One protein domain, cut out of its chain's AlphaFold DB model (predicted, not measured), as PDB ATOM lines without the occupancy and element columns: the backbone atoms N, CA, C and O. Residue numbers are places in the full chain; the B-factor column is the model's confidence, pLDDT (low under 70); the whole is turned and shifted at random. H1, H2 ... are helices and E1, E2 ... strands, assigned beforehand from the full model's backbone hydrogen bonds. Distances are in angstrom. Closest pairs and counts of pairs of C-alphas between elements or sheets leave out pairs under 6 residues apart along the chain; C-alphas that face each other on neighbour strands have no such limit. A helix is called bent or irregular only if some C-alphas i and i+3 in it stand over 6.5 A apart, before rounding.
ATOM      1  N   GLN A 222     143.021 135.283 142.215       93.31
ATOM      2  CA  GLN A 222     142.209 134.788 141.102       93.31
ATOM      3  C   GLN A 222     142.584 133.354 140.713       93.31
ATOM      4  O   GLN A 222     141.709 132.510 140.588       93.31
ATOM      5  N   VAL A 223     143.882 133.058 140.588       92.06
ATOM      6  CA  VAL A 223     144.357 131.706 140.241       92.06
ATOM      7  C   VAL A 223     143.923 130.689 141.297       92.06
ATOM      8  O   VAL A 223     143.460 129.603 140.962       92.06
ATOM      9  N   LEU A 224     144.022 131.049 142.578       92.75
ATOM     10  CA  LEU A 224     143.568 130.200 143.678       92.75
ATOM     11  C   LEU A 224     142.048 129.966 143.638       92.75
ATOM     12  O   LEU A 224     141.598 128.841 143.844       92.75
ATOM     13  N   GLN A 225     141.262 131.000 143.325       92.62
ATOM     14  CA  GLN A 225     139.810 130.888 143.153       92.62
ATOM     15  C   GLN A 225     139.426 130.004 141.962       92.62
ATOM     16  O   GLN A 225     138.534 129.160 142.080       92.62
ATOM     17  N   ASP A 226     140.125 130.152 140.837       90.56
ATOM     18  CA  ASP A 226     139.898 129.355 139.633       90.56
ATOM     19  C   ASP A 226     140.185 127.873 139.897       90.56
ATOM     20  O   ASP A 226     139.393 127.009 139.515       90.56
ATOM     21  N   VAL A 227     141.271 127.567 140.612       88.69
ATOM     22  CA  VAL A 227     141.623 126.191 140.983       88.69
ATOM     23  C   VAL A 227     140.656 125.599 142.004       88.69
ATOM     24  O   VAL A 227     140.268 124.439 141.866       88.69
ATOM     25  N   ALA A 228     140.188 126.385 142.977       89.00
ATOM     26  CA  ALA A 228     139.155 125.939 143.912       89.00
ATOM     27  C   ALA A 228     137.866 125.503 143.194       89.00
ATOM     28  O   ALA A 228     137.149 124.629 143.676       89.00
ATOM     29  N   CYS A 229     137.576 126.080 142.022       84.25
ATOM     30  CA  CYS A 229     136.423 125.713 141.202       84.25
ATOM     31  C   CYS A 229     136.626 124.432 140.376       84.25
ATOM     32  O   CYS A 229     135.633 123.877 139.901       84.25
ATOM     33  N   GLN A 230     137.872 123.988 140.196       79.62
ATOM     34  CA  GLN A 230     138.273 122.878 139.321       79.62
ATOM     35  C   GLN A 230     138.596 121.580 140.079       79.62
ATOM     36  O   GLN A 230     139.143 120.656 139.480       79.62
ATOM     37  N   TYR A 231     138.292 121.496 141.379       72.56
ATOM     38  CA  TYR A 231     138.628 120.312 142.175       72.56
ATOM     39  C   TYR A 231     137.993 119.036 141.606       72.56
ATOM     40  O   TYR A 231     136.842 119.035 141.164       72.56
ATOM     41  N   ASP A 232     138.769 117.953 141.607       72.75
ATOM     42  CA  ASP A 232     138.350 116.659 141.078       72.75
ATOM     43  C   ASP A 232     137.490 115.925 142.119       72.75
ATOM     44  O   ASP A 232     138.013 115.550 143.169       72.75
ATOM     45  N   PRO A 233     136.187 115.695 141.874       67.88
ATOM     46  CA  PRO A 233     135.333 114.991 142.828       67.88
ATOM     47  C   PRO A 233     135.712 113.510 142.988       67.88
ATOM     48  O   PRO A 233     135.312 112.895 143.972       67.88
ATOM     49  N   GLU A 234     136.464 112.938 142.041       68.06
ATOM     50  CA  GLU A 234     136.952 111.552 142.089       68.06
ATOM     51  C   GLU A 234     138.372 111.431 142.675       68.06
ATOM     52  O   GLU A 234     138.848 110.314 142.887       68.06
ATOM     53  N   GLY A 235     139.051 112.557 142.912       72.44
ATOM     54  CA  GLY A 235     140.421 112.617 143.419       72.44
ATOM     55  C   GLY A 235     140.499 113.015 144.891       72.44
ATOM     56  O   GLY A 235     139.495 113.100 145.600       72.44
ATOM     57  N   TYR A 236     141.719 113.288 145.354       75.25
ATOM     58  CA  TYR A 236     141.930 113.908 146.657       75.25
ATOM     59  C   TYR A 236     141.312 115.312 146.677       75.25
ATOM     60  O   TYR A 236     141.535 116.119 145.773       75.25
ATOM     61  N   ILE A 237     140.524 115.602 147.711       82.75
ATOM     62  CA  ILE A 237     139.766 116.855 147.823       82.75
ATOM     63  C   ILE A 237     140.565 117.982 148.485       82.75
ATOM     64  O   ILE A 237     140.147 119.139 148.433       82.75
ATOM     65  N   GLY A 238     141.697 117.650 149.106       86.94
ATOM     66  CA  GLY A 238     142.607 118.586 149.748       86.94
ATOM     67  C   GLY A 238     144.075 118.271 149.481       86.94
ATOM     68  O   GLY A 238     144.431 117.210 148.963       86.94
ATOM     69  N   VAL A 239     144.929 119.221 149.845       86.12
ATOM     70  CA  VAL A 239     146.378 119.182 149.626       86.12
ATOM     71  C   VAL A 239     147.125 119.597 150.882       86.12
ATOM     72  O   VAL A 239     146.694 120.503 151.600       86.12
ATOM     73  N   ALA A 240     148.253 118.936 151.133       84.88
ATOM     74  CA  ALA A 240     149.189 119.328 152.172       84.88
ATOM     75  C   ALA A 240     150.150 120.404 151.641       84.88
ATOM     76  O   ALA A 240     150.707 120.272 150.554       84.88
ATOM     77  N   ILE A 241     150.355 121.460 152.422       85.62
ATOM     78  CA  ILE A 241     151.357 122.500 152.191       85.62
ATOM     79  C   ILE A 241     152.272 122.518 153.412       85.62
ATOM     80  O   ILE A 241     151.845 122.856 154.518       85.62
ATOM     81  N   TYR A 242     153.530 122.144 153.212       79.94
ATOM     82  CA  TYR A 242     154.532 122.181 154.267       79.94
ATOM     83  C   TYR A 242     154.978 123.615 154.533       79.94
ATOM     84  O   TYR A 242     155.134 124.414 153.608       79.94
ATOM     85  N   LEU A 243     155.139 123.925 155.815       80.56
ATOM     86  CA  LEU A 243     155.628 125.218 156.268       80.56
ATOM     87  C   LEU A 243     157.148 125.266 156.148       80.56
ATOM     88  O   LEU A 243     157.827 124.288 156.464       80.56
ATOM     89  N   GLU A 244     157.671 126.424 155.762       76.38
ATOM     90  CA  GLU A 244     159.110 126.675 155.721       76.38
ATOM     91  C   GLU A 244     159.719 126.687 157.124       76.38
ATOM     92  O   GLU A 244     160.873 126.300 157.293       76.38
ATOM     93  N   SER A 245     158.959 127.141 158.126       78.06
ATOM     94  CA  SER A 245     159.361 127.135 159.533       78.06
ATOM     95  C   SER A 245     158.610 126.033 160.286       78.06
ATOM     96  O   SER A 245     157.517 126.280 160.810       78.06
ATOM     97  N   PRO A 246     159.160 124.804 160.376       75.00
ATOM     98  CA  PRO A 246     158.483 123.702 161.036       75.00
ATOM     99  C   PRO A 246     158.242 124.029 162.511       75.00
ATOM    100  O   PRO A 246     159.147 124.436 163.239       75.00
ATOM    101  N   SER A 247     157.014 123.809 162.970       80.75
ATOM    102  CA  SER A 247     156.636 123.958 164.376       80.75
ATOM    103  C   SER A 247     155.767 122.786 164.816       80.75
ATOM    104  O   SER A 247     154.935 122.284 164.057       80.75
ATOM    105  N   LEU A 248     155.952 122.340 166.059       80.56
ATOM    106  CA  LEU A 248     155.152 121.266 166.665       80.56
ATOM    107  C   LEU A 248     153.771 121.743 167.129       80.56
ATOM    108  O   LEU A 248     152.845 120.937 167.288       80.56
ATOM    109  N   THR A 249     153.652 123.044 167.380       84.50
ATOM    110  CA  THR A 249     152.448 123.704 167.892       84.50
ATOM    111  C   THR A 249     152.296 125.085 167.248       84.50
ATOM    112  O   THR A 249     152.370 126.094 167.958       84.50
ATOM    113  N   PRO A 250     152.167 125.176 165.912       87.31
ATOM    114  CA  PRO A 250     151.925 126.456 165.272       87.31
ATOM    115  C   PRO A 250     150.525 126.959 165.629       87.31
ATOM    116  O   PRO A 250     149.582 126.186 165.781       87.31
ATOM    117  N   THR A 251     150.397 128.275 165.717       90.88
ATOM    118  CA  THR A 251     149.119 128.988 165.646       90.88
ATOM    119  C   THR A 251     149.155 129.933 164.450       90.88
ATOM    120  O   THR A 251     150.236 130.367 164.038       90.88
ATOM    121  N   PHE A 252     148.000 130.296 163.891       92.00
ATOM    122  CA  PHE A 252     147.967 131.201 162.734       92.00
ATOM    123  C   PHE A 252     148.580 132.575 163.048       92.00
ATOM    124  O   PHE A 252     149.281 133.136 162.209       92.00
ATOM    125  N   ASP A 253     148.419 133.057 164.283       91.31
ATOM    126  CA  ASP A 253     149.024 134.305 164.766       91.31
ATOM    127  C   ASP A 253     150.546 134.211 164.957       91.31
ATOM    128  O   ASP A 253     151.237 135.229 164.934       91.31
ATOM    129  N   SER A 254     151.083 133.001 165.157       89.94
ATOM    130  CA  SER A 254     152.530 132.780 165.300       89.94
ATOM    131  C   SER A 254     153.269 132.708 163.963       89.94
ATOM    132  O   SER A 254     154.499 132.764 163.950       89.94
ATOM    133  N   LEU A 255     152.546 132.576 162.844       90.12
ATOM    134  CA  LEU A 255     153.162 132.502 161.527       90.12
ATOM    135  C   LEU A 255     153.837 133.827 161.164       90.12
ATOM    136  O   LEU A 255     153.307 134.916 161.390       90.12
ATOM    137  N   THR A 256     154.995 133.727 160.519       88.12
ATOM    138  CA  THR A 256     155.750 134.876 160.009       88.12
ATOM    139  C   THR A 256     156.241 134.598 158.588       88.12
ATOM    140  O   THR A 256     156.040 133.503 158.063       88.12
ATOM    141  N   GLY A 257     156.829 135.605 157.935       85.88
ATOM    142  CA  GLY A 257     157.457 135.448 156.621       85.88
ATOM    143  C   GLY A 257     156.531 134.832 155.565       85.88
ATOM    144  O   GLY A 257     155.377 135.245 155.412       85.88
ATOM    145  N   ARG A 258     157.052 133.837 154.838       85.25
ATOM    146  CA  ARG A 258     156.345 133.172 153.740       85.25
ATOM    147  C   ARG A 258     155.141 132.369 154.221       85.25
ATOM    148  O   ARG A 258     154.086 132.478 153.604       85.25
ATOM    149  N   ASP A 259     155.260 131.645 155.331       88.06
ATOM    150  CA  ASP A 259     154.165 130.837 155.886       88.06
ATOM    151  C   ASP A 259     152.927 131.698 156.168       88.06
ATOM    152  O   ASP A 259     151.806 131.352 155.787       88.06
ATOM    153  N   LYS A 260     153.136 132.890 156.743       91.50
ATOM    154  CA  LYS A 260     152.057 133.866 156.932       91.50
ATOM    155  C   LYS A 260     151.508 134.387 155.604       91.50
ATOM    156  O   LYS A 260     150.293 134.462 155.444       91.50
ATOM    157  N   ALA A 261     152.374 134.733 154.650       90.81
ATOM    158  CA  ALA A 261     151.945 135.233 153.344       90.81
ATOM    159  C   ALA A 261     151.108 134.203 152.562       90.81
ATOM    160  O   ALA A 261     150.168 134.585 151.860       90.81
ATOM    161  N   ILE A 262     151.415 132.909 152.705       91.25
ATOM    162  CA  ILE A 262     150.639 131.797 152.143       91.25
ATOM    163  C   ILE A 262     149.245 131.765 152.763       91.25
ATOM    164  O   ILE A 262     148.254 131.806 152.031       91.25
ATOM    165  N   VAL A 263     149.158 131.736 154.097       93.81
ATOM    166  CA  VAL A 263     147.871 131.702 154.805       93.81
ATOM    167  C   VAL A 263     147.041 132.942 154.491       93.81
ATOM    168  O   VAL A 263     145.888 132.801 154.095       93.81
ATOM    169  N   ASP A 264     147.623 134.139 154.563       94.56
ATOM    170  CA  ASP A 264     146.928 135.390 154.243       94.56
ATOM    171  C   ASP A 264     146.378 135.371 152.809       94.56
ATOM    172  O   ASP A 264     145.257 135.822 152.561       94.56
ATOM    173  N   ARG A 265     147.135 134.810 151.854       94.00
ATOM    174  CA  ARG A 265     146.694 134.675 150.462       94.00
ATOM    175  C   ARG A 265     145.535 133.695 150.328       94.00
ATOM    176  O   ARG A 265     144.568 134.030 149.653       94.00
ATOM    177  N   LEU A 266     145.627 132.520 150.950       95.25
ATOM    178  CA  LEU A 266     144.570 131.506 150.930       95.25
ATOM    179  C   LEU A 266     143.290 132.038 151.584       95.25
ATOM    180  O   LEU A 266     142.215 131.923 151.001       95.25
ATOM    181  N   VAL A 267     143.403 132.702 152.733       96.00
ATOM    182  CA  VAL A 267     142.279 133.332 153.440       96.00
ATOM    183  C   VAL A 267     141.638 134.431 152.595       96.00
ATOM    184  O   VAL A 267     140.415 134.479 152.488       96.00
ATOM    185  N   ALA A 268     142.435 135.273 151.928       96.19
ATOM    186  CA  ALA A 268     141.926 136.352 151.078       96.19
ATOM    187  C   ALA A 268     141.084 135.866 149.885       96.19
ATOM    188  O   ALA A 268     140.359 136.660 149.288       96.19
ATOM    189  N   THR A 269     141.177 134.584 149.517       94.75
ATOM    190  CA  THR A 269     140.338 134.013 148.454       94.75
ATOM    191  C   THR A 269     138.907 133.739 148.900       94.75
ATOM    192  O   THR A 269     138.029 133.688 148.043       94.75
ATOM    193  N   ASP A 270     138.693 133.532 150.205       94.19
ATOM    194  CA  ASP A 270     137.436 133.109 150.834       94.19
ATOM    195  C   ASP A 270     136.811 131.808 150.273       94.19
ATOM    196  O   ASP A 270     135.644 131.498 150.518       94.19
ATOM    197  N   VAL A 271     137.583 130.991 149.546       93.50
ATOM    198  CA  VAL A 271     137.086 129.740 148.934       93.50
ATOM    199  C   VAL A 271     137.720 128.473 149.493       93.50
ATOM    200  O   VAL A 271     137.328 127.386 149.074       93.50
ATOM    201  N   PHE A 272     138.643 128.581 150.450       94.56
ATOM    202  CA  PHE A 272     139.287 127.435 151.098       94.56
ATOM    203  C   PHE A 272     138.921 127.326 152.578       94.56
ATOM    204  O   PHE A 272     138.724 128.328 153.268       94.56
ATOM    205  N   ASP A 273     138.869 126.089 153.055       94.56
ATOM    206  CA  ASP A 273     139.101 125.751 154.453       94.56
ATOM    207  C   ASP A 273     140.592 125.457 154.648       94.56
ATOM    208  O   ASP A 273     141.244 124.889 153.766       94.56
ATOM    209  N   ILE A 274     141.126 125.873 155.795       94.50
ATOM    210  CA  ILE A 274     142.546 125.765 156.126       94.50
ATOM    211  C   ILE A 274     142.650 125.223 157.543       94.50
ATOM    212  O   ILE A 274     142.012 125.755 158.459       94.50
ATOM    213  N   VAL A 275     143.466 124.192 157.722       92.00
ATOM    214  CA  VAL A 275     143.669 123.550 159.016       92.00
ATOM    215  C   VAL A 275     145.148 123.208 159.219       92.00
ATOM    216  O   VAL A 275     145.826 122.814 158.272       92.00
ATOM    217  N   PHE A 276     145.673 123.364 160.434       90.69
ATOM    218  CA  PHE A 276     146.964 122.783 160.796       90.69
ATOM    219  C   PHE A 276     146.809 121.304 161.097       90.69
ATOM    220  O   PHE A 276     145.974 120.915 161.913       90.69
ATOM    221  N   GLU A 277     147.685 120.505 160.503       84.81
ATOM    222  CA  GLU A 277     147.733 119.073 160.712       84.81
ATOM    223  C   GLU A 277     149.106 118.565 161.073       84.81
ATOM    224  O   GLU A 277     150.132 119.135 160.697       84.81
ATOM    225  N   ARG A 278     149.115 117.446 161.797       79.12
ATOM    226  CA  ARG A 278     150.347 116.709 162.045       79.12
ATOM    227  C   ARG A 278     150.453 115.531 161.099       79.12
ATOM    228  O   ARG A 278     149.464 114.833 160.885       79.12
ATOM    229  N   PRO A 279     151.657 115.256 160.581       70.38
ATOM    230  CA  PRO A 279     151.876 114.032 159.837       70.38
ATOM    231  C   PRO A 279     151.579 112.852 160.760       70.38
ATOM    232  O   PRO A 279     152.187 112.689 161.820       70.38
ATOM    233  N   THR A 280     150.595 112.042 160.375       63.03
ATOM    234  CA  THR A 280     150.317 110.774 161.042       63.03
ATOM    235  C   THR A 280     151.524 109.874 160.837       63.03
ATOM    236  O   THR A 280     151.781 109.425 159.722       63.03
ATOM    237  N   GLN A 281     152.293 109.647 161.898       56.56
ATOM    238  CA  GLN A 281     153.464 108.786 161.841       56.56
ATOM    239  C   GLN A 281     153.003 107.328 161.762       56.56
ATOM    240  O   GLN A 281     152.701 106.698 162.776       56.56
ATOM    241  N   ASP A 282     152.927 106.794 160.546       53.62
ATOM    242  CA  ASP A 282     152.738 105.363 160.310       53.62
ATOM    243  C   ASP A 282     154.054 104.642 160.667       53.62
ATOM    244  O   ASP A 282     154.904 104.444 159.812       53.62
ATOM    245  N   ASP A 283     154.291 104.363 161.960       43.59
ATOM    246  CA  ASP A 283     155.000 103.166 162.459       43.59
ATOM    247  C   ASP A 283     155.404 103.261 163.947       43.59
ATOM    248  O   ASP A 283     156.284 104.025 164.334       43.59
ATOM    249  N   LYS A 284     154.810 102.378 164.764       46.19
ATOM    250  CA  LYS A 284     155.381 101.492 165.818       46.19
ATOM    251  C   LYS A 284     156.454 101.966 166.827       46.19
ATOM    252  O   LYS A 284     156.811 101.155 167.682       46.19
ATOM    253  N   LYS A 285     156.997 103.186 166.781       47.66
ATOM    254  CA  LYS A 285     158.172 103.591 167.583       47.66
ATOM    255  C   LYS A 285     157.991 104.812 168.479       47.66
ATOM    256  O   LYS A 285     158.853 105.034 169.322       47.66
ATOM    257  N   VAL A 286     156.898 105.560 168.364       50.25
ATOM    258  CA  VAL A 286     156.615 106.653 169.304       50.25
ATOM    259  C   VAL A 286     155.712 106.124 170.412       50.25
ATOM    260  O   VAL A 286     154.542 105.820 170.198       50.25
ATOM    261  N   THR A 287     156.294 105.940 171.595       48.00
ATOM    262  CA  THR A 287     155.604 105.467 172.805       48.00
ATOM    263  C   THR A 287     154.815 106.560 173.519       48.00
ATOM    264  O   THR A 287     154.049 106.243 174.427       48.00
ATOM    265  N   GLU A 288     154.980 107.824 173.125       53.66
ATOM    266  CA  GLU A 288     154.310 108.952 173.769       53.66
ATOM    267  C   GLU A 288     153.165 109.510 172.910       53.66
ATOM    268  O   GLU A 288     153.341 109.746 171.713       53.66
ATOM    269  N   PRO A 289     151.970 109.713 173.492       53.53
ATOM    270  CA  PRO A 289     150.846 110.289 172.776       53.53
ATOM    271  C   PRO A 289     151.151 111.745 172.424       53.53
ATOM    272  O   PRO A 289     151.408 112.569 173.302       53.53
ATOM    273  N   ILE A 290     151.094 112.071 171.134       57.78
ATOM    274  CA  ILE A 290     151.273 113.442 170.665       57.78
ATOM    275  C   ILE A 290     150.089 114.285 171.195       57.78
ATOM    276  O   ILE A 290     148.937 113.927 170.930       57.78
ATOM    277  N   PRO A 291     150.320 115.382 171.945       56.91
ATOM    278  CA  PRO A 291     149.243 116.187 172.532       56.91
ATOM    279  C   PRO A 291     148.342 116.772 171.440       56.91
ATOM    280  O   PRO A 291     148.892 117.245 170.455       56.91
ATOM    281  N   PRO A 292     147.005 116.812 171.567       57.12
ATOM    282  CA  PRO A 292     146.130 117.351 170.519       57.12
ATOM    283  C   PRO A 292     146.513 118.792 170.143       57.12
ATOM    284  O   PRO A 292     146.907 119.573 171.009       57.12
ATOM    285  N   LEU A 293     146.417 119.141 168.855       66.12
ATOM    286  CA  LEU A 293     146.589 120.526 168.410       66.12
ATOM    287  C   LEU A 293     145.384 121.359 168.891       66.12
ATOM    288  O   LEU A 293     144.248 121.004 168.569       66.12
ATOM    289  N   PRO A 294     145.587 122.431 169.677       54.72
ATOM    290  CA  PRO A 294     144.522 123.379 169.981       54.72
ATOM    291  C   PRO A 294     144.214 124.223 168.734       54.72
ATOM    292  O   PRO A 294     145.139 124.681 168.077       54.72
ATOM    293  N   GLU A 295     142.926 124.418 168.425       61.28
ATOM    294  CA  GLU A 295     142.428 125.247 167.308       61.28
ATOM    295  C   GLU A 295     143.095 124.946 165.959       61.28
ATOM    296  O   GLU A 295     143.901 125.709 165.431       61.28
ATOM    297  N   THR A 296     142.734 123.806 165.375       77.62
ATOM    298  CA  THR A 296     143.314 123.373 164.105       77.62
ATOM    299  C   THR A 296     142.845 124.238 162.930       77.62
ATOM    300  O   THR A 296     143.619 124.454 162.008       77.62
ATOM    301  N   PHE A 297     141.613 124.761 162.947       91.81
ATOM    302  CA  PHE A 297     140.997 125.469 161.814       91.81
ATOM    303  C   PHE A 297     141.222 126.980 161.835       91.81
ATOM    304  O   PHE A 297     141.083 127.630 162.871       91.81
ATOM    305  N   HIS A 298     141.481 127.568 160.666       94.31
ATOM    306  CA  HIS A 298     141.619 129.015 160.547       94.31
ATOM    307  C   HIS A 298     140.271 129.716 160.816       94.31
ATOM    308  O   HIS A 298     139.291 129.453 160.109       94.31
ATOM    309  N   PRO A 299     140.184 130.669 161.766       91.94
ATOM    310  CA  PRO A 299     138.904 131.240 162.202       91.94
ATOM    311  C   PRO A 299     138.159 131.985 161.084       91.94
ATOM    312  O   PRO A 299     136.934 131.917 160.999       91.94
ATOM    313  N   LEU A 300     138.888 132.650 160.179       93.56
ATOM    314  CA  LEU A 300     138.287 133.365 159.044       93.56
ATOM    315  C   LEU A 300     137.707 132.448 157.952       93.56
ATOM    316  O   LEU A 300     136.943 132.929 157.123       93.56
ATOM    317  N   CYS A 301     138.009 131.144 157.951       92.56
ATOM    318  CA  CYS A 301     137.397 130.209 156.999       92.56
ATOM    319  C   CYS A 301     135.938 129.874 157.355       92.56
ATOM    320  O   CYS A 301     135.202 129.365 156.500       92.56
ATOM    321  N   ALA A 302     135.525 130.152 158.602       90.44
ATOM    322  CA  ALA A 302     134.201 129.844 159.139       90.44
ATOM    323  C   ALA A 302     133.772 128.391 158.855       90.44
ATOM    324  O   ALA A 302     132.645 128.126 158.432       90.44
ATOM    325  N   THR A 303     134.693 127.440 159.036       91.56
ATOM    326  CA  THR A 303     134.424 126.016 158.812       91.56
ATOM    327  C   THR A 303     133.349 125.535 159.796       91.56
ATOM    328  O   THR A 303     133.555 125.659 161.005       91.56
ATOM    329  N   PRO A 304     132.214 124.974 159.338       90.94
ATOM    330  CA  PRO A 304     131.122 124.577 160.226       90.94
ATOM    331  C   PRO A 304     131.540 123.504 161.226       90.94
ATOM    332  O   PRO A 304     132.258 122.571 160.866       90.94
ATOM    333  N   ALA A 305     131.012 123.569 162.451       89.19
ATOM    334  CA  ALA A 305     131.322 122.602 163.507       89.19
ATOM    335  C   ALA A 305     131.070 121.149 163.073       89.19
ATOM    336  O   ALA A 305     131.864 120.266 163.380       89.19
ATOM    337  N   LEU A 306     130.015 120.911 162.284       87.38
ATOM    338  CA  LEU A 306     129.717 119.587 161.739       87.38
ATOM    339  C   LEU A 306     130.801 119.097 160.766       87.38
ATOM    340  O   LEU A 306     131.132 117.919 160.766       87.38
ATOM    341  N   VAL A 307     131.377 119.979 159.945       89.25
ATOM    342  CA  VAL A 307     132.489 119.611 159.052       89.25
ATOM    343  C   VAL A 307     133.732 119.279 159.879       89.25
ATOM    344  O   VAL A 307     134.353 118.249 159.630       89.25
ATOM    345  N   GLN A 308     134.048 120.094 160.892       89.81
ATOM    346  CA  GLN A 308     135.181 119.858 161.795       89.81
ATOM    347  C   GLN A 308     135.045 118.518 162.541       89.81
ATOM    348  O   GLN A 308     135.996 117.744 162.609       89.81
ATOM    349  N   GLU A 309     133.850 118.201 163.048       86.94
ATOM    350  CA  GLU A 309     133.578 116.943 163.751       86.94
ATOM    351  C   GLU A 309     133.856 115.720 162.865       86.94
ATOM    352  O   GLU A 309     134.523 114.777 163.288       86.94
ATOM    353  N   ILE A 310     133.356 115.732 161.629       84.62
ATOM    354  CA  ILE A 310     133.493 114.595 160.710       84.62
ATOM    355  C   ILE A 310     134.927 114.449 160.225       84.62
ATOM    356  O   ILE A 310     135.429 113.329 160.101       84.62
ATOM    357  N   TYR A 311     135.576 115.581 159.977       84.56
ATOM    358  CA  TYR A 311     136.982 115.631 159.644       84.56
ATOM    359  C   TYR A 311     137.828 114.906 160.704       84.56
ATOM    360  O   TYR A 311     138.567 113.988 160.370       84.56
ATOM    361  N   HIS A 312     137.624 115.202 161.992       82.56
ATOM    362  CA  HIS A 312     138.345 114.533 163.083       82.56
ATOM    363  C   HIS A 312     138.049 113.028 163.223       82.56
ATOM    364  O   HIS A 312     138.812 112.313 163.874       82.56
ATOM    365  N   GLN A 313     136.951 112.531 162.648       81.38
ATOM    366  CA  GLN A 313     136.581 111.110 162.685       81.38
ATOM    367  C   GLN A 313     137.209 110.292 161.552       81.38
ATOM    368  O   GLN A 313     137.153 109.061 161.590       81.38
ATOM    369  N   SER A 314     137.772 110.952 160.545       76.12
ATOM    370  CA  SER A 314     138.134 110.326 159.279       76.12
ATOM    371  C   SER A 314     139.643 110.471 159.028       76.12
ATOM    372  O   SER A 314     140.207 111.536 159.280       76.12
ATOM    373  N   PRO A 315     140.344 109.422 158.569       74.75
ATOM    374  CA  PRO A 315     141.780 109.501 158.308       74.75
ATOM    375  C   PRO A 315     142.132 110.563 157.254       74.75
ATOM    376  O   PRO A 315     141.528 110.592 156.186       74.75
ATOM    377  N   ILE A 316     143.185 111.357 157.484       73.69
ATOM    378  CA  ILE A 316     143.645 112.410 156.547       73.69
ATOM    379  C   ILE A 316     143.869 111.867 155.128       73.69
ATOM    380  O   ILE A 316     143.518 112.525 154.151       73.69
ATOM    381  N   LYS A 317     144.388 110.637 155.003       71.12
ATOM    382  CA  LYS A 317     144.624 109.962 153.713       71.12
ATOM    383  C   LYS A 317     143.365 109.728 152.868       71.12
ATOM    384  O   LYS A 317     143.487 109.403 151.694       71.12
ATOM    385  N   GLU A 318     142.177 109.820 153.462       71.69
ATOM    386  CA  GLU A 318     140.903 109.723 152.740       71.69
ATOM    387  C   GLU A 318     140.501 111.067 152.115       71.69
ATOM    388  O   GLU A 318     139.692 111.090 151.193       71.69
ATOM    389  N   PHE A 319     141.095 112.177 152.566       70.75
ATOM    390  CA  PHE A 319     140.777 113.527 152.097       70.75
ATOM    391  C   PHE A 319     141.882 114.164 151.271       70.75
ATOM    392  O   PHE A 319     141.605 114.955 150.370       70.75
ATOM    393  N   ALA A 320     143.131 113.861 151.600       72.00
ATOM    394  CA  ALA A 320     144.275 114.601 151.114       72.00
ATOM    395  C   ALA A 320     145.273 113.690 150.423       72.00
ATOM    396  O   ALA A 320     145.559 112.586 150.900       72.00
ATOM    397  N   ASP A 321     145.842 114.197 149.333       68.19
ATOM    398  CA  ASP A 321     147.004 113.567 148.738       68.19
ATOM    399  C   ASP A 321     148.203 113.803 149.654       68.19
ATOM    400  O   ASP A 321     148.846 114.851 149.630       68.19
ATOM    401  N   VAL A 322     148.452 112.832 150.525       62.31
ATOM    402  CA  VAL A 322     149.659 112.746 151.353       62.31
ATOM    403  C   VAL A 322     150.637 111.715 150.777       62.31
ATOM    404  O   VAL A 322     151.598 111.323 151.440       62.31
ATOM    405  N   SER A 323     150.371 111.189 149.573       49.50
ATOM    406  CA  SER A 323     151.107 110.054 149.005       49.50
ATOM    407  C   SER A 323     152.462 110.461 148.419       49.50
ATOM    408  O   SER A 323     153.423 109.704 148.563       49.50
ATOM    409  N   GLU A 324     152.601 111.694 147.922       48.78
ATOM    410  CA  GLU A 324     153.909 112.282 147.587       48.78
ATOM    411  C   GLU A 324     154.824 112.434 148.817       48.78
ATOM    412  O   GLU A 324     156.043 112.453 148.678       48.78
ATOM    413  N   ALA A 325     154.270 112.411 150.035       40.09
ATOM    414  CA  ALA A 325     155.054 112.417 151.270       40.09
ATOM    415  C   ALA A 325     155.672 111.045 151.617       40.09
ATOM    416  O   ALA A 325     156.561 110.952 152.458       40.09
ATOM    417  N   HIS A 326     155.235 109.947 150.985       34.22
ATOM    418  CA  HIS A 326     155.733 108.600 151.306       34.22
ATOM    419  C   HIS A 326     156.987 108.197 150.505       34.22
ATOM    420  O   HIS A 326     157.626 107.187 150.815       34.22
ATOM    421  N   GLY A 327     157.379 108.984 149.502       34.47
ATOM    422  CA  GLY A 327     158.544 108.738 148.654       34.47
ATOM    423  C   GLY A 327     159.756 109.585 149.039       34.47
ATOM    424  O   GLY A 327     160.131 110.468 148.288       34.47
ATOM    425  N   ARG A 328     160.397 109.307 150.181       38.72
ATOM    426  CA  ARG A 328     161.726 109.834 150.589       38.72
ATOM    427  C   ARG A 328     161.955 111.353 150.668       38.72
ATOM    428  O   ARG A 328     163.038 111.726 151.110       38.72
ATOM    429  N   VAL A 329     161.015 112.219 150.324       39.94
ATOM    430  CA  VAL A 329     161.262 113.665 150.280       39.94
ATOM    431  C   VAL A 329     160.045 114.403 150.855       39.94
ATOM    432  O   VAL A 329     158.916 113.946 150.704       39.94
ATOM    433  N   TYR A 330     160.286 115.533 151.524       46.28
ATOM    434  CA  TYR A 330     159.302 116.569 151.892       46.28
ATOM    435  C   TYR A 330     158.513 116.450 153.200       46.28
ATOM    436  O   TYR A 330     157.582 117.225 153.403       46.28
ATOM    437  N   PHE A 331     158.890 115.605 154.158       39.38
ATOM    438  CA  PHE A 331     158.599 116.003 155.537       39.38
ATOM    439  C   PHE A 331     159.692 116.983 155.933       39.38
ATOM    440  O   PHE A 331     160.853 116.578 156.007       39.38
ATOM    441  N   GLY A 332     159.332 118.260 156.118       43.84
ATOM    442  CA  GLY A 332     160.258 119.291 156.592       43.84
ATOM    443  C   GLY A 332     161.166 118.731 157.686       43.84
ATOM    444  O   GLY A 332     160.712 117.905 158.484       43.84
ATOM    445  N   TRP A 333     162.446 119.115 157.642       47.66
ATOM    446  CA  TRP A 333     163.521 118.541 158.454       47.66
ATOM    447  C   TRP A 333     163.027 118.132 159.844       47.66
ATOM    448  O   TRP A 333     162.385 118.952 160.512       47.66
ATOM    449  N   PRO A 334     163.268 116.878 160.277       52.28
ATOM    450  CA  PRO A 334     162.786 116.431 161.568       52.28
ATOM    451  C   PRO A 334     163.285 117.401 162.634       52.28
ATOM    452  O   PRO A 334     164.481 117.655 162.754       52.28
ATOM    453  N   ILE A 335     162.351 117.957 163.394       53.38
ATOM    454  CA  ILE A 335     162.663 118.784 164.546       53.38
ATOM    455  C   ILE A 335     163.254 117.829 165.577       53.38
ATOM    456  O   ILE A 335     162.566 116.925 166.061       53.38
ATOM    457  N   GLU A 336     164.538 118.003 165.886       53.47
ATOM    458  CA  GLU A 336     165.154 117.307 167.007       53.47
ATOM    459  C   GLU A 336     164.560 117.857 168.303       53.47
ATOM    460  O   GLU A 336     164.789 119.005 168.682       53.47
ATOM    461  N   ASN A 337     163.779 117.024 168.985       49.00
ATOM    462  CA  ASN A 337     163.259 117.324 170.309       49.00
ATOM    463  C   ASN A 337     163.671 116.189 171.250       49.00
ATOM    464  O   ASN A 337     163.236 115.053 171.074       49.00
ATOM    465  N   ASP A 338     164.571 116.470 172.195       53.56
ATOM    466  CA  ASP A 338     165.108 115.489 173.151       53.56
ATOM    467  C   ASP A 338     165.678 114.202 172.505       53.56
ATOM    468  O   ASP A 338     165.577 113.099 173.045       53.56
ATOM    469  N   GLY A 339     166.298 114.326 171.324       54.53
ATOM    470  CA  GLY A 339     166.871 113.196 170.577       54.53
ATOM    471  C   GLY A 339     165.850 112.358 169.797       54.53
ATOM    472  O   GLY A 339     166.216 111.335 169.213       54.53
ATOM    473  N   LEU A 340     164.582 112.782 169.761       55.00
ATOM    474  CA  LEU A 340     163.547 112.245 168.882       55.00
ATOM    475  C   LEU A 340     163.405 113.127 167.640       55.00
ATOM    476  O   LEU A 340     163.324 114.349 167.734       55.00
ATOM    477  N   GLN A 341     163.334 112.484 166.476       57.94
ATOM    478  CA  GLN A 341     162.970 113.132 165.221       57.94
ATOM    479  C   GLN A 341     161.448 113.253 165.155       57.94
ATOM    480  O   GLN A 341     160.753 112.248 164.979       57.94
ATOM    481  N   VAL A 342     160.934 114.471 165.322       62.22
ATOM    482  CA  VAL A 342     159.500 114.765 165.219       62.22
ATOM    483  C   VAL A 342     159.267 115.681 164.028       62.22
ATOM    484  O   VAL A 342     159.945 116.688 163.867       62.22
ATOM    485  N   TYR A 343     158.302 115.353 163.181       68.62
ATOM    486  CA  TYR A 343     157.978 116.190 162.031       68.62
ATOM    487  C   TYR A 343     157.078 117.362 162.438       68.62
ATOM    488  O   TYR A 343     156.152 117.202 163.241       68.62
ATOM    489  N   GLY A 344     157.360 118.542 161.882       73.25
ATOM    490  CA  GLY A 344     156.530 119.731 162.072       73.25
ATOM    491  C   GLY A 344     155.124 119.568 161.489       73.25
ATOM    492  O   GLY A 344     154.861 118.681 160.675       73.25
ATOM    493  N   CYS A 345     154.209 120.436 161.918       83.25
ATOM    494  CA  CYS A 345     152.868 120.498 161.344       83.25
ATOM    495  C   CYS A 345     152.908 121.039 159.905       83.25
ATOM    496  O   CYS A 345     153.808 121.794 159.538       83.25
ATOM    497  N   PHE A 346     151.891 120.702 159.119       85.19
ATOM    498  CA  PHE A 346     151.648 121.239 157.782       85.19
ATOM    499  C   PHE A 346     150.257 121.881 157.714       85.19
ATOM    500  O   PHE A 346     149.422 121.681 158.596       85.19
ATOM    501  N   LEU A 347     150.004 122.669 156.673       89.88
ATOM    502  CA  LEU A 347     148.669 123.169 156.359       89.88
ATOM    503  C   LEU A 347     147.957 122.154 155.475       89.88
ATOM    504  O   LEU A 347     148.443 121.833 154.394       89.88
ATOM    505  N   LEU A 348     146.793 121.684 155.894       90.38
ATOM    506  CA  LEU A 348     145.873 120.986 155.013       90.38
ATOM    507  C   LEU A 348     144.842 121.989 154.482       90.38
ATOM    508  O   LEU A 348     144.235 122.747 155.242       90.38
ATOM    509  N   VAL A 349     144.676 122.009 153.161       91.88
ATOM    510  CA  VAL A 349     143.848 122.995 152.460       91.88
ATOM    511  C   VAL A 349     142.900 122.285 151.505       91.88
ATOM    512  O   VAL A 349     143.337 121.456 150.707       91.88
ATOM    513  N   TRP A 350     141.611 122.627 151.540       92.00
ATOM    514  CA  TRP A 350     140.622 122.145 150.567       92.00
ATOM    515  C   TRP A 350     139.607 123.232 150.205       92.00
ATOM    516  O   TRP A 350     139.332 124.121 151.016       92.00
ATOM    517  N   PRO A 351     139.020 123.201 148.997       92.81
ATOM    518  CA  PRO A 351     137.969 124.140 148.622       92.81
ATOM    519  C   PRO A 351     136.738 123.964 149.512       92.81
ATOM    520  O   PRO A 351     136.316 122.837 149.754       92.81
ATOM    521  N   LYS A 352     136.061 125.047 149.908       92.69
ATOM    522  CA  LYS A 352     134.804 124.985 150.684       92.69
ATOM    523  C   LYS A 352     133.740 124.115 150.002       92.69
ATOM    524  O   LYS A 352     132.950 123.455 150.670       92.69
ATOM    525  N   ALA A 353     133.755 124.041 148.669       89.50
ATOM    526  CA  ALA A 353     132.896 123.139 147.903       89.50
ATOM    527  C   ALA A 353     133.069 121.657 148.280       89.50
ATOM    528  O   ALA A 353     132.101 120.904 148.252       89.50
ATOM    529  N   ALA A 354     134.257 121.251 148.729       89.81
ATOM    530  CA  ALA A 354     134.544 119.899 149.185       89.81
ATOM    531  C   ALA A 354     133.909 119.547 150.545       89.81
ATOM    532  O   ALA A 354     133.863 118.372 150.908       89.81
ATOM    533  N   ARG A 355     133.312 120.505 151.275       91.00
ATOM    534  CA  ARG A 355     132.533 120.209 152.494       91.00
ATOM    535  C   ARG A 355     131.412 119.197 152.226       91.00
ATOM    536  O   ARG A 355     131.110 118.386 153.095       91.00
ATOM    537  N   VAL A 356     130.830 119.180 151.019       89.56
ATOM    538  CA  VAL A 356     129.806 118.182 150.636       89.56
ATOM    539  C   VAL A 356     130.361 116.755 150.593       89.56
ATOM    540  O   VAL A 356     129.641 115.816 150.931       89.56
ATOM    541  N   HIS A 357     131.636 116.598 150.220       87.06
ATOM    542  CA  HIS A 357     132.337 115.317 150.252       87.06
ATOM    543  C   HIS A 357     132.543 114.879 151.701       87.06
ATOM    544  O   HIS A 357     132.148 113.773 152.059       87.06
ATOM    545  N   ILE A 358     133.080 115.772 152.544       87.75
ATOM    546  CA  ILE A 358     133.358 115.492 153.962       87.75
ATOM    547  C   ILE A 358     132.075 115.090 154.699       87.75
ATOM    548  O   ILE A 358     132.056 114.102 155.426       87.75
ATOM    549  N   LEU A 359     130.973 115.814 154.490       89.06
ATOM    550  CA  LEU A 359     129.682 115.477 155.099       89.06
ATOM    551  C   LEU A 359     129.121 114.146 154.573       89.06
ATOM    552  O   LEU A 359     128.474 113.399 155.313       89.06
ATOM    553  N   GLY A 360     129.336 113.863 153.288       87.75
ATOM    554  CA  GLY A 360     128.701 112.766 152.575       87.75
ATOM    555  C   GLY A 360     127.202 112.991 152.338       87.75
ATOM    556  O   GLY A 360     126.548 113.851 152.934       87.75
ATOM    557  N   TYR A 361     126.624 112.170 151.457       86.94
ATOM    558  CA  TYR A 361     125.254 112.350 150.962       86.94
ATOM    559  C   TYR A 361     124.194 112.383 152.075       86.94
ATOM    560  O   TYR A 361     123.384 113.304 152.145       86.94
ATOM    561  N   ASN A 362     124.199 111.394 152.974       88.19
ATOM    562  CA  ASN A 362     123.140 111.242 153.978       88.19
ATOM    563  C   ASN A 362     123.081 112.421 154.957       88.19
ATOM    564  O   ASN A 362     121.992 112.910 155.263       88.19
ATOM    565  N   ARG A 363     124.241 112.885 155.439       87.81
ATOM    566  CA  ARG A 363     124.311 114.000 156.392       87.81
ATOM    567  C   ARG A 363     123.982 115.317 155.704       87.81
ATOM    568  O   ARG A 363     123.179 116.071 156.242       87.81
ATOM    569  N   LEU A 364     124.494 115.543 154.489       89.00
ATOM    570  CA  LEU A 364     124.131 116.718 153.696       89.00
ATOM    571  C   LEU A 364     122.613 116.804 153.476       89.00
ATOM    572  O   LEU A 364     122.013 117.842 153.736       89.00
ATOM    573  N   MET A 365     121.970 115.705 153.067       88.44
ATOM    574  CA  MET A 365     120.516 115.678 152.867       88.44
ATOM    575  C   MET A 365     119.734 115.903 154.165       88.44
ATOM    576  O   MET A 365     118.656 116.494 154.129       88.44
ATOM    577  N   SER A 366     120.255 115.451 155.309       86.50
ATOM    578  CA  SER A 366     119.653 115.729 156.616       86.50
ATOM    579  C   SER A 366     119.720 117.216 156.962       86.50
ATOM    580  O   SER A 366     118.716 117.774 157.396       86.50
ATOM    581  N   VAL A 367     120.870 117.860 156.736       84.75
ATOM    582  CA  VAL A 367     121.047 119.301 156.981       84.75
ATOM    583  C   VAL A 367     120.157 120.123 156.050       84.75
ATOM    584  O   VAL A 367     119.470 121.030 156.507       84.75
ATOM    585  N   LEU A 368     120.098 119.773 154.761       85.75
ATOM    586  CA  LEU A 368     119.240 120.462 153.794       85.75
ATOM    587  C   LEU A 368     117.752 120.363 154.162       85.75
ATOM    588  O   LEU A 368     117.034 121.349 154.028       85.75
ATOM    589  N   ARG A 369     117.283 119.207 154.654       86.25
ATOM    590  CA  ARG A 369     115.902 119.058 155.145       86.25
ATOM    591  C   ARG A 369     115.642 119.912 156.380       86.25
ATOM    592  O   ARG A 369     114.688 120.674 156.371       86.25
ATOM    593  N   ALA A 370     116.527 119.852 157.376       84.44
ATOM    594  CA  ALA A 370     116.406 120.675 158.579       84.44
ATOM    595  C   ALA A 370     116.389 122.180 158.251       84.44
ATOM    596  O   ALA A 370     115.662 122.941 158.877       84.44
ATOM    597  N   ASN A 371     117.147 122.612 157.238       83.75
ATOM    598  CA  ASN A 371     117.120 123.997 156.776       83.75
ATOM    599  C   ASN A 371     115.778 124.364 156.113       83.75
ATOM    600  O   ASN A 371     115.187 125.389 156.446       83.75
ATOM    601  N   LEU A 372     115.247 123.492 155.248       82.94
ATOM    602  CA  LEU A 372     113.929 123.677 154.622       82.94
ATOM    603  C   LEU A 372     112.777 123.696 155.637       82.94
ATOM    604  O   LEU A 372     111.825 124.455 155.456       82.94
ATOM    605  N   ASP A 373     112.876 122.891 156.692       85.50
ATOM    606  CA  ASP A 373     111.888 122.822 157.773       85.50
ATOM    607  C   ASP A 373     111.987 124.030 158.736       85.50
ATOM    608  O   ASP A 373     111.097 124.246 159.557       85.50
ATOM    609  N   GLY A 374     113.028 124.864 158.599       80.88
ATOM    610  CA  GLY A 374     113.285 126.035 159.444       80.88
ATOM    611  C   GLY A 374     113.999 125.718 160.763       80.88
ATOM    612  O   GLY A 374     114.191 126.617 161.584       80.88
ATOM    613  N   ASP A 375     114.417 124.468 160.956       78.25
ATOM    614  CA  ASP A 375     115.096 123.975 162.158       78.25
ATOM    615  C   ASP A 375     116.592 124.342 162.188       78.25
ATOM    616  O   ASP A 375     117.213 124.365 163.252       78.25
ATOM    617  N   MET A 376     117.183 124.662 161.031       74.88
ATOM    618  CA  MET A 376     118.560 125.150 160.906       74.88
ATOM    619  C   MET A 376     118.643 126.357 159.968       74.88
ATOM    620  O   MET A 376     118.080 126.352 158.884       74.88
ATOM    621  N   THR A 377     119.404 127.381 160.356       69.69
ATOM    622  CA  THR A 377     119.718 128.542 159.493       69.69
ATOM    623  C   THR A 377     121.141 128.511 158.941       69.69
ATOM    624  O   THR A 377     121.505 129.373 158.149       69.69
ATOM    625  N   ASP A 378     121.937 127.517 159.341       72.44
ATOM    626  CA  ASP A 378     123.313 127.353 158.885       72.44
ATOM    627  C   ASP A 378     123.324 126.832 157.440       72.44
ATOM    628  O   ASP A 378     122.738 125.790 157.129       72.44
ATOM    629  N   ASP A 379     123.976 127.581 156.554       75.25
ATOM    630  CA  ASP A 379     124.206 127.232 155.153       75.25
ATOM    631  C   ASP A 379     125.506 126.436 154.966       75.25
ATOM    632  O   ASP A 379     126.034 126.355 153.859       75.25
ATOM    633  N   LEU A 380     126.028 125.852 156.053       81.00
ATOM    634  CA  LEU A 380     127.296 125.132 156.107       81.00
ATOM    635  C   LEU A 380     128.479 126.023 155.694       81.00
ATOM    636  O   LEU A 380     129.473 125.541 155.140       81.00
ATOM    637  N   GLY A 381     128.368 127.328 155.950       80.25
ATOM    638  CA  GLY A 381     129.364 128.347 155.636       80.25
ATOM    639  C   GLY A 381     129.560 128.586 154.135       80.25
ATOM    640  O   GLY A 381     130.643 129.019 153.735       80.25
ATOM    641  N   PHE A 382     128.572 128.242 153.302       80.69
ATOM    642  CA  PHE A 382     128.596 128.460 151.848       80.69
ATOM    643  C   PHE A 382     128.048 129.835 151.426       80.69
ATOM    644  O   PHE A 382     128.108 130.181 150.242       80.69
ATOM    645  N   GLY A 383     127.474 130.601 152.357       82.12
ATOM    646  CA  GLY A 383     126.858 131.908 152.112       82.12
ATOM    647  C   GLY A 383     125.471 131.850 151.454       82.12
ATOM    648  O   GLY A 383     124.758 132.854 151.437       82.12
ATOM    649  N   SER A 384     125.082 130.707 150.871       84.81
ATOM    650  CA  SER A 384     123.747 130.479 150.312       84.81
ATOM    651  C   SER A 384     123.445 128.991 150.093       84.81
ATOM    652  O   SER A 384     124.350 128.187 149.867       84.81
ATOM    653  N   LEU A 385     122.158 128.627 150.058       84.25
ATOM    654  CA  LEU A 385     121.723 127.281 149.656       84.25
ATOM    655  C   LEU A 385     122.050 126.961 148.187       84.25
ATOM    656  O   LEU A 385     122.333 125.810 147.869       84.25
ATOM    657  N   ASP A 386     122.036 127.957 147.298       85.56
ATOM    658  CA  ASP A 386     122.385 127.779 145.878       85.56
ATOM    659  C   ASP A 386     123.840 127.310 145.710       85.56
ATOM    660  O   ASP A 386     124.124 126.365 144.967       85.56
ATOM    661  N   SER A 387     124.750 127.886 146.501       84.69
ATOM    662  CA  SER A 387     126.147 127.456 146.595       84.69
ATOM    663  C   SER A 387     126.266 126.000 147.071       84.69
ATOM    664  O   SER A 387     127.046 125.231 146.502       84.69
ATOM    665  N   VAL A 388     125.464 125.593 148.067       87.06
ATOM    666  CA  VAL A 388     125.428 124.202 148.561       87.06
ATOM    667  C   VAL A 388     124.945 123.249 147.468       87.06
ATOM    668  O   VAL A 388     125.580 122.222 147.222       87.06
ATOM    669  N   PHE A 389     123.851 123.583 146.774       86.56
ATOM    670  CA  PHE A 389     123.324 122.760 145.683       86.56
ATOM    671  C   PHE A 389     124.300 122.657 144.516       86.56
ATOM    672  O   PHE A 389     124.479 121.568 143.972       86.56
ATOM    673  N   THR A 390     124.970 123.750 144.160       87.00
ATOM    674  CA  THR A 390     125.988 123.758 143.106       87.00
ATOM    675  C   THR A 390     127.143 122.817 143.446       87.00
ATOM    676  O   THR A 390     127.530 121.995 142.613       87.00
ATOM    677  N   ALA A 391     127.663 122.881 144.676       86.94
ATOM    678  CA  ALA A 391     128.720 121.982 145.137       86.94
ATOM    679  C   ALA A 391     128.251 120.517 145.172       86.94
ATOM    680  O   ALA A 391     128.932 119.630 144.658       86.94
ATOM    681  N   ALA A 392     127.052 120.264 145.702       88.19
ATOM    682  CA  ALA A 392     126.466 118.929 145.764       88.19
ATOM    683  C   ALA A 392     126.245 118.331 144.368       88.19
ATOM    684  O   ALA A 392     126.544 117.159 144.148       88.19
ATOM    685  N   PHE A 393     125.756 119.123 143.411       86.50
ATOM    686  CA  PHE A 393     125.523 118.661 142.047       86.50
ATOM    687  C   PHE A 393     126.834 118.298 141.353       86.50
ATOM    688  O   PHE A 393     126.939 117.218 140.784       86.50
ATOM    689  N   ARG A 394     127.856 119.157 141.464       81.75
ATOM    690  CA  ARG A 394     129.194 118.872 140.922       81.75
ATOM    691  C   ARG A 394     129.789 117.589 141.498       81.75
ATOM    692  O   ARG A 394     130.424 116.842 140.763       81.75
ATOM    693  N   TYR A 395     129.573 117.345 142.789       83.25
ATOM    694  CA  TYR A 395     130.141 116.194 143.479       83.25
ATOM    695  C   TYR A 395     129.384 114.882 143.212       83.25
ATOM    696  O   TYR A 395     129.994 113.889 142.833       83.25
ATOM    697  N   PHE A 396     128.057 114.857 143.381       82.75
ATOM    698  CA  PHE A 396     127.258 113.631 143.228       82.75
ATOM    699  C   PHE A 396     126.893 113.307 141.775       82.75
ATOM    700  O   PHE A 396     126.537 112.167 141.478       82.75
ATOM    701  N   TYR A 397     126.970 114.291 140.879       81.94
ATOM    702  CA  TYR A 397     126.669 114.141 139.456       81.94
ATOM    703  C   TYR A 397     127.816 114.707 138.609       81.94
ATOM    704  O   TYR A 397     127.621 115.687 137.881       81.94
TER     705      TYR A 397
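AT A GLANCE: This is residues 222 to 397 of the 414 residues of an uncharacterized protein of Saprolegnia diclina (strain VS20) (UniProt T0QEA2). A small twisted sheet of three strands, E1, E5 and E2, forms the body; H2 packs along one face of it, a cluster of helices, H3, H4 and H5, lies beyond one end, and a tiny hairpin of E3 and E4 lies far off toward the other end. Long loops join these parts, and H1 crosses near one end of H2. The printed part has 176 residues with five named helices and five named strands in the order H1 E1 H2 E2 H3 E3 E4 E5 H4 H5, in two antiparallel sheets, E1 - E5 - E2 and E3 - E4. The class is mixed, helices and strands, with under half of the residues in named elements. The whole is compact by its radius of gyration of the C-alphas, 17.3 A, yet elongated in outline, with spans of 57 by 35 by 28 A.

IN THESE COORDINATES: Find C-alpha 222 at (142.209, 134.788, 141.102); H1 runs from there through residue 228. Next comes E1, residues 238 to 242, 13.2 A from first to last C-alpha. H2, residues 257 to 268, measures 16.5 A, and E2, residues 272 to 277, 15.3 A. Go on to H3, residues 305 to 313, 12.7 A, then to the short strands E3, residues 335 to 337, and E4, residues 340 to 342. E5, residues 346 to 351, begins with C-alpha 346 at (151.648, 121.239, 157.782) and measures 16.7 A. H4, residues 352 to 372, begins at the next residue and measures 21.3 A; it is irregular, with C-alphas 358 and 361 9.2 A apart, and has a kink of 110 degrees near residue 361. H5, residues 385 to 396, is 16.1 A long and ends with C-alpha 396 at (127.258, 113.631, 143.228).

HOW THE PARTS SIT: Begin with the inner strand E5. It is antiparallel to E1 at 152 degrees, with N 241 and O 347 2.8 A apart, and to E2 at 156 degrees, with N 275 and O 348 3.0 A apart; both pairs of atoms are within hydrogen-bond range. Residues 238 to 239 of E1 also form a short parallel pairing with residues 320 to 321. H2 is on this sheet at a height of 10.0 A and runs along the strands, at 18 degrees to E5 on the local plane. E1, H2 and E2 form a split strand-helix-strand unit, two strands running the same way with E5 between them, and its crossover is right-handed. H1 only grazes the sheet with residues 224 to 228; H1 and H2 are close but not clearly touching, about perpendicular at 74 degrees, with Leu 224 and Leu 266 as their closest C-alphas at 7.4 A. H4 only grazes the sheet with residues 352 to 355. H4 touches H5 with its residues 353 to 357 alone, at a steep tilt of 57 degrees, the closest C-alphas being those of Ala 353 and Ala 391, 5.1 A apart. H4 touches H3 with its residues 355 to 359 alone, at a steep tilt of 53 degrees, the closest C-alphas being those of Val 307 and Leu 359, 6.4 A apart. E3 and E4 are an antiparallel hairpin with N 335 and O 342 2.8 A apart, within hydrogen-bond range; E4 and E5 are apart. In H1, H2, H3 and H5 every O i to N i+4 pair is within hydrogen-bond range; in H4, 12 of 17 are.

THE WHOLE: Look for the two C-alphas farthest apart, those of Gly 339 and Asp 373, at 57.3 A. The printed part has no cut. The links E1 to H2, E2 to H3, H3 to E3 and H4 to H5 are long. Mean pLDDT of the printed part is 78.0; residues 233 to 234, 280 to 295, 321 to 343 and 377 are under 70.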